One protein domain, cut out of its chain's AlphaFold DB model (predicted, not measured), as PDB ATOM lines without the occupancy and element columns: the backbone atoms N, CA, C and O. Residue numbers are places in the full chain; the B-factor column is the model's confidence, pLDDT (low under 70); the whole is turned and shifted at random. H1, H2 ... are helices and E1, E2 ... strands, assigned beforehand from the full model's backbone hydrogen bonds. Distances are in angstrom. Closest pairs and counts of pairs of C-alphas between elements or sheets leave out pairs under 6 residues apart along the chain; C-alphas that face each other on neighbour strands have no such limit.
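Overview. This is residues 174 to 228 of the 228 residues of an uncharacterized protein of fungal sp. No.11243 (UniProt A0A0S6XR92). This is a domain with little regular structure: a rounded, looping fold in which the first printed residues, 174 to 175, pair with the short strand E1, residues 221 to 223, near the end of the printed part, and a four-residue helix, H1, sits near E1. Between H1 and E1 the long stretch 190 to 220 swings out and folds back. The printed part has 55 residues, with one named helix and then one named strand; the class is mixed, with only 7 residues in named elements. It is compact, with a radius of gyration of the C-alphas of 10.9 A, and spans 27 by 24 by 20 A.

Along the chain. Residues 174 to 185 hold no named element. H1 is residues 186 to 189, from C-alpha 186 at (100.564, 57.814, 0.900). E1 is residues 221 to 223, ending with C-alpha 223 at (103.046, 67.836, 13.677).

Arrangement. Residues 174 to 175 pair antiparallel with residues 221 to 222 of E1; E1 pairs with no named strand. The closest C-alphas of H1 and E1, those of Cys 188 and Trp 221, are 7.0 A apart. H1 is too short for any O i to N i+4 pair; its one O i to N i+3 pair is not within hydrogen-bond range.

Size, cuts and confidence. The C-alphas of Pro 203 and Thr 226, the two farthest apart, are 28.8 A apart. The printed part has no cut and ends at the chain's last residue, 228. The link from H1 to E1 is long, with 31 residues. The pLDDT is under 70 at residues 206 to 215 and 225 to 228.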
ATOM      1  N   ALA A 174     107.884  69.242  13.067       90.25
ATOM      2  CA  ALA A 174     108.144  67.901  12.557       90.25
ATOM      3  C   ALA A 174     108.149  66.874  13.698       90.25
ATOM      4  O   ALA A 174     108.819  67.061  14.714       90.25
ATOM      5  N   GLU A 175     107.444  65.761  13.515       86.75
ATOM      6  CA  GLU A 175     107.399  64.633  14.440       86.75
ATOM      7  C   GLU A 175     108.074  63.374  13.889       86.75
ATOM      8  O   GLU A 175     108.311  63.195  12.689       86.75
ATOM      9  N   LYS A 176     108.408  62.480  14.821       86.44
ATOM     10  CA  LYS A 176     109.091  61.201  14.591       86.44
ATOM     11  C   LYS A 176     108.130  60.035  14.360       86.44
ATOM     12  O   LYS A 176     108.579  58.903  14.186       86.44
ATOM     13  N   HIS A 177     106.828  60.286  14.408       84.06
ATOM     14  CA  HIS A 177     105.791  59.295  14.180       84.06
ATOM     15  C   HIS A 177     104.882  59.784  13.055       84.06
ATOM     16  O   HIS A 177     104.665  60.978  12.948       84.06
ATOM     17  N   CYS A 178     104.399  58.889  12.193       86.62
ATOM     18  CA  CYS A 178     103.326  59.262  11.278       86.62
ATOM     19  C   CYS A 178     102.011  58.909  11.953       86.62
ATOM     20  O   CYS A 178     101.783  57.734  12.244       86.62
ATOM     21  N   TRP A 179     101.184  59.910  12.228       84.88
ATOM     22  CA  TRP A 179      99.883  59.733  12.851       84.88
ATOM     23  C   TRP A 179      98.870  60.684  12.196       84.88
ATOM     24  O   TRP A 179      99.252  61.785  11.803       84.88
ATOM     25  N   PRO A 180      97.586  60.305  12.044       85.94
ATOM     26  CA  PRO A 180      96.942  59.050  12.461       85.94
ATOM     27  C   PRO A 180      97.122  57.884  11.486       85.94
ATOM     28  O   PRO A 180      96.705  56.764  11.783       85.94
ATOM     29  N   ASP A 181      97.722  58.141  10.329       86.94
ATOM     30  CA  ASP A 181      97.812  57.164   9.254       86.94
ATOM     31  C   ASP A 181      98.901  56.102   9.499       86.94
ATOM     32  O   ASP A 181      99.942  56.382  10.098       86.94
ATOM     33  N   PRO A 182      98.720  54.862   9.005       85.00
ATOM     34  CA  PRO A 182      99.772  53.853   9.051       85.00
ATOM     35  C   PRO A 182     100.949  54.251   8.150       85.00
ATOM     36  O   PRO A 182     100.757  54.860   7.103       85.00
ATOM     37  N   LEU A 183     102.167  53.795   8.467       84.69
ATOM     38  CA  LEU A 183     103.390  54.133   7.708       84.69
ATOM     39  C   LEU A 183     103.318  53.849   6.191       84.69
ATOM     40  O   LEU A 183     104.049  54.470   5.423       84.69
ATOM     41  N   MET A 184     102.458  52.916   5.766       87.19
ATOM     42  CA  MET A 184     102.242  52.555   4.357       87.19
ATOM     43  C   MET A 184     101.202  53.434   3.645       87.19
ATOM     44  O   MET A 184     101.005  53.283   2.440       87.19
ATOM     45  N   ALA A 185     100.538  54.352   4.347       91.38
ATOM     46  CA  ALA A 185      99.652  55.323   3.727       91.38
ATOM     47  C   ALA A 185     100.458  56.330   2.884       91.38
ATOM     48  O   ALA A 185     101.559  56.716   3.295       91.38
ATOM     49  N   PRO A 186      99.924  56.794   1.735       92.44
ATOM     50  CA  PRO A 186     100.564  57.814   0.900       92.44
ATOM     51  C   PRO A 186     101.017  59.052   1.678       92.44
ATOM     52  O   PRO A 186     102.139  59.517   1.487       92.44
ATOM     53  N   SER A 187     100.202  59.513   2.627       88.88
ATOM     54  CA  SER A 187     100.510  60.618   3.544       88.88
ATOM     55  C   SER A 187     101.799  60.414   4.350       88.88
ATOM     56  O   SER A 187     102.472  61.390   4.675       88.88
ATOM     57  N   CYS A 188     102.189  59.170   4.634       89.44
ATOM     58  CA  CYS A 188     103.387  58.844   5.401       89.44
ATOM     59  C   CYS A 188     104.606  58.545   4.523       89.44
ATOM     60  O   CYS A 188     105.698  59.056   4.793       89.44
ATOM     61  N   TRP A 189     104.469  57.682   3.509       87.75
ATOM     62  CA  TRP A 189     105.630  57.214   2.747       87.75
ATOM     63  C   TRP A 189     106.080  58.195   1.663       87.75
ATOM     64  O   TRP A 189     107.276  58.200   1.358       87.75
ATOM     65  N   MET A 190     105.180  59.039   1.138       90.88
ATOM     66  CA  MET A 190     105.509  60.045   0.113       90.88
ATOM     67  C   MET A 190     106.222  61.278   0.673       90.88
ATOM     68  O   MET A 190     106.789  62.042  -0.101       90.88
ATOM     69  N   MET A 191     106.223  61.484   1.995       89.50
ATOM     70  CA  MET A 191     106.928  62.620   2.595       89.50
ATOM     71  C   MET A 191     108.426  62.561   2.269       89.50
ATOM     72  O   MET A 191     108.991  61.466   2.264       89.50
ATOM     73  N   PRO A 192     109.120  63.680   2.038       87.75
ATOM     74  CA  PRO A 192     110.567  63.666   1.835       87.75
ATOM     75  C   PRO A 192     111.311  62.985   2.992       87.75
ATOM     76  O   PRO A 192     110.784  62.813   4.096       87.75
ATOM     77  N   ARG A 193     112.549  62.544   2.753       85.00
ATOM     78  CA  ARG A 193     113.417  62.082   3.848       85.00
ATOM     79  C   ARG A 193     113.783  63.274   4.738       85.00
ATOM     80  O   ARG A 193     113.843  64.403   4.270       85.00
ATOM     81  N   SER A 194     114.026  63.011   6.021       87.00
ATOM     82  CA  SER A 194     114.486  64.051   6.944       87.00
ATOM     83  C   SER A 194     115.844  64.591   6.496       87.00
ATOM     84  O   SER A 194     116.732  63.810   6.153       87.00
ATOM     85  N   THR A 195     116.017  65.909   6.541       83.25
ATOM     86  CA  THR A 195     117.307  66.581   6.305       83.25
ATOM     87  C   THR A 195     118.229  66.515   7.525       83.25
ATOM     88  O   THR A 195     119.406  66.865   7.449       83.25
ATOM     89  N   VAL A 196     117.708  66.053   8.665       85.44
ATOM     90  CA  VAL A 196     118.483  65.839   9.884       85.44
ATOM     91  C   VAL A 196     119.527  64.746   9.645       85.44
ATOM     92  O   VAL A 196     119.288  63.770   8.935       85.44
ATOM     93  N   HIS A 197     120.699  64.878  10.264       85.81
ATOM     94  CA  HIS A 197     121.784  63.915  10.099       85.81
ATOM     95  C   HIS A 197     121.366  62.480  10.512       85.81
ATOM     96  O   HIS A 197     120.685  62.320  11.537       85.81
ATOM     97  N   PRO A 198     121.799  61.414   9.799       82.19
ATOM     98  CA  PRO A 198     121.484  60.007  10.107       82.19
ATOM     99  C   PRO A 198     121.886  59.514  11.493       82.19
ATOM    100  O   PRO A 198     121.495  58.417  11.866       82.19
ATOM    101  N   TYR A 199     122.648  60.308  12.246       83.06
ATOM    102  CA  TYR A 199     123.109  60.002  13.600       83.06
ATOM    103  C   TYR A 199     122.775  61.100  14.620       83.06
ATOM    104  O   TYR A 199     123.320  61.092  15.722       83.06
ATOM    105  N   ALA A 200     121.895  62.050  14.278       86.75
ATOM    106  CA  ALA A 200     121.572  63.195  15.139       86.75
ATOM    107  C   ALA A 200     121.016  62.802  16.521       86.75
ATOM    108  O   ALA A 200     121.193  63.542  17.482       86.75
ATOM    109  N   TYR A 201     120.391  61.627  16.637       84.19
ATOM    110  CA  TYR A 201     119.862  61.075  17.890       84.19
ATOM    111  C   TYR A 201     120.600  59.787  18.313       84.19
ATOM    112  O   TYR A 201     120.058  58.938  19.026       84.19
ATOM    113  N   GLY A 202     121.846  59.621  17.853       84.12
ATOM    114  CA  GLY A 202     122.719  58.487  18.151       84.12
ATOM    115  C   GLY A 202     122.767  57.402  17.060       84.12
ATOM    116  O   GLY A 202     122.098  57.515  16.030       84.12
ATOM    117  N   PRO A 203     123.538  56.317  17.281       81.12
ATOM    118  CA  PRO A 203     123.828  55.282  16.275       81.12
ATOM    119  C   PRO A 203     122.605  54.564  15.687       81.12
ATOM    120  O   PRO A 203     122.690  53.973  14.618       81.12
ATOM    121  N   TYR A 204     121.467  54.615  16.382       72.69
ATOM    122  CA  TYR A 204     120.229  53.929  16.002       72.69
ATOM    123  C   TYR A 204     119.187  54.862  15.369       72.69
ATOM    124  O   TYR A 204     118.021  54.490  15.257       72.69
ATOM    125  N   THR A 205     119.588  56.072  14.974       72.31
ATOM    126  CA  THR A 205     118.685  57.095  14.421       72.31
ATOM    127  C   THR A 205     118.054  56.676  13.089       72.31
ATOM    128  O   THR A 205     116.895  56.988  12.824       72.31
ATOM    129  N   SER A 206     118.785  55.913  12.272       61.09
ATOM    130  CA  SER A 206     118.320  55.346  11.000       61.09
ATOM    131  C   SER A 206     117.727  53.931  11.129       61.09
ATOM    132  O   SER A 206     117.541  53.251  10.120       61.09
ATOM    133  N   GLY A 207     117.493  53.451  12.356       62.44
ATOM    134  CA  GLY A 207     116.983  52.105  12.627       62.44
ATOM    135  C   GLY A 207     115.518  51.903  12.221       62.44
ATOM    136  O   GLY A 207     114.785  52.853  11.952       62.44
ATOM    137  N   HIS A 208     115.080  50.641  12.186       56.06
ATOM    138  CA  HIS A 208     113.703  50.269  11.849       56.06
ATOM    139  C   HIS A 208     112.697  50.949  12.793       56.06
ATOM    140  O   HIS A 208     112.826  50.857  14.014       56.06
ATOM    141  N   LEU A 209     111.682  51.600  12.220       57.84
ATOM    142  CA  LEU A 209     110.618  52.309  12.935       57.84
ATOM    143  C   LEU A 209     109.665  51.315  13.623       57.84
ATOM    144  O   LEU A 209     108.586  51.017  13.119       57.84
ATOM    145  N   THR A 210     110.063  50.757  14.763       54.94
ATOM    146  CA  THR A 210     109.126  50.150  15.720       54.94
ATOM    147  C   THR A 210     108.550  51.234  16.637       54.94
ATOM    148  O   THR A 210     109.123  52.315  16.771       54.94
ATOM    149  N   HIS A 211     107.433  50.956  17.315       48.97
ATOM    150  CA  HIS A 211     106.807  51.910  18.244       48.97
ATOM    151  C   HIS A 211     107.783  52.392  19.347       48.97
ATOM    152  O   HIS A 211     107.735  53.550  19.751       48.97
ATOM    153  N   SER A 212     108.738  51.544  19.763       47.53
ATOM    154  CA  SER A 212     109.815  51.872  20.714       47.53
ATOM    155  C   SER A 212     111.053  52.536  20.083       47.53
ATOM    156  O   SER A 212     111.821  53.190  20.790       47.53
ATOM    157  N   ALA A 213     111.247  52.426  18.764       57.28
ATOM    158  CA  ALA A 213     112.323  53.092  18.021       57.28
ATOM    159  C   ALA A 213     112.008  54.558  17.658       57.28
ATOM    160  O   ALA A 213     112.899  55.295  17.229       57.28
ATOM    161  N   SER A 214     110.765  55.005  17.872       62.09
ATOM    162  CA  SER A 214     110.291  56.366  17.576       62.09
ATOM    163  C   SER A 214     111.091  57.464  18.289       62.09
ATOM    164  O   SER A 214     111.320  58.520  17.714       62.09
ATOM    165  N   THR A 215     111.608  57.213  19.498       67.75
ATOM    166  CA  THR A 215     112.398  58.205  20.258       67.75
ATOM    167  C   THR A 215     113.705  58.593  19.568       67.75
ATOM    168  O   THR A 215     114.153  59.737  19.684       67.75
ATOM    169  N   ARG A 216     114.311  57.665  18.819       72.94
ATOM    170  CA  ARG A 216     115.591  57.867  18.121       72.94
ATOM    171  C   ARG A 216     115.414  58.185  16.644       72.94
ATOM    172  O   ARG A 216     116.354  58.672  16.034       72.94
ATOM    173  N   ALA A 217     114.229  57.965  16.083       80.25
ATOM    174  CA  ALA A 217     113.958  58.265  14.688       80.25
ATOM    175  C   ALA A 217     114.193  59.748  14.357       80.25
ATOM    176  O   ALA A 217     114.120  60.639  15.213       80.25
ATOM    177  N   GLN A 218     114.481  60.010  13.088       86.75
ATOM    178  CA  GLN A 218     114.510  61.370  12.571       86.75
ATOM    179  C   GLN A 218     113.080  61.907  12.450       86.75
ATOM    180  O   GLN A 218     112.196  61.160  12.019       86.75
ATOM    181  N   PRO A 219     112.840  63.183  12.792       88.88
ATOM    182  CA  PRO A 219     111.549  63.796  12.537       88.88
ATOM    183  C   PRO A 219     111.341  63.932  11.024       88.88
ATOM    184  O   PRO A 219     112.258  64.325  10.298       88.88
ATOM    185  N   ARG A 220     110.153  63.564  10.549       88.25
ATOM    186  CA  ARG A 220     109.813  63.522   9.119       88.25
ATOM    187  C   ARG A 220     108.391  63.983   8.834       88.25
ATOM    188  O   ARG A 220     108.163  64.586   7.792       88.25
ATOM    189  N   TRP A 221     107.447  63.662   9.710       90.88
ATOM    190  CA  TRP A 221     106.030  63.912   9.464       90.88
ATOM    191  C   TRP A 221     105.591  65.214  10.113       90.88
ATOM    192  O   TRP A 221     106.239  65.708  11.030       90.88
ATOM    193  N   LEU A 222     104.519  65.795   9.590       90.19
ATOM    194  CA  LEU A 222     103.981  67.060  10.062       90.19
ATOM    195  C   LEU A 222     103.335  66.872  11.436       90.19
ATOM    196  O   LEU A 222     102.436  66.057  11.580       90.19
ATOM    197  N   ASN A 223     103.740  67.687  12.406       87.00
ATOM    198  CA  ASN A 223     103.046  67.836  13.677       87.00
ATOM    199  C   ASN A 223     102.277  69.165  13.667       87.00
ATOM    200  O   ASN A 223     102.905  70.228  13.633       87.00
ATOM    201  N   PRO A 224     100.936  69.141  13.717       76.88
ATOM    202  CA  PRO A 224     100.132  70.358  13.679       76.88
ATOM    203  C   PRO A 224     100.032  71.066  15.046       76.88
ATOM    204  O   PRO A 224      99.185  71.939  15.213       76.88
ATOM    205  N   GLY A 225     100.865  70.702  16.029       69.81
ATOM    206  CA  GLY A 225     100.755  71.174  17.411       69.81
ATOM    207  C   GLY A 225      99.600  70.493  18.138       69.81
ATOM    208  O   GLY A 225      98.828  71.147  18.821       69.81
ATOM    209  N   THR A 226      99.401  69.195  17.900       50.97
ATOM    210  CA  THR A 226      98.324  68.405  18.515       50.97
ATOM    211  C   THR A 226      98.897  67.087  19.023       50.97
ATOM    212  O   THR A 226      98.469  66.007  18.615       50.97
ATOM    213  N   SER A 227      99.937  67.148  19.849       38.34
ATOM    214  CA  SER A 227     100.421  65.952  20.535       38.34
ATOM    215  C   SER A 227      99.455  65.566  21.661       38.34
ATOM    216  O   SER A 227      98.879  66.426  22.324       38.34
ATOM    217  N   LYS A 228      99.224  64.259  21.821       35.62
ATOM    218  CA  LYS A 228      98.497  63.671  22.954       35.62
ATOM    219  C   LYS A 228      99.442  63.379  24.112       35.62
ATOM    220  O   LYS A 228     100.599  62.996  23.824       35.62
TER     221      LYS A 228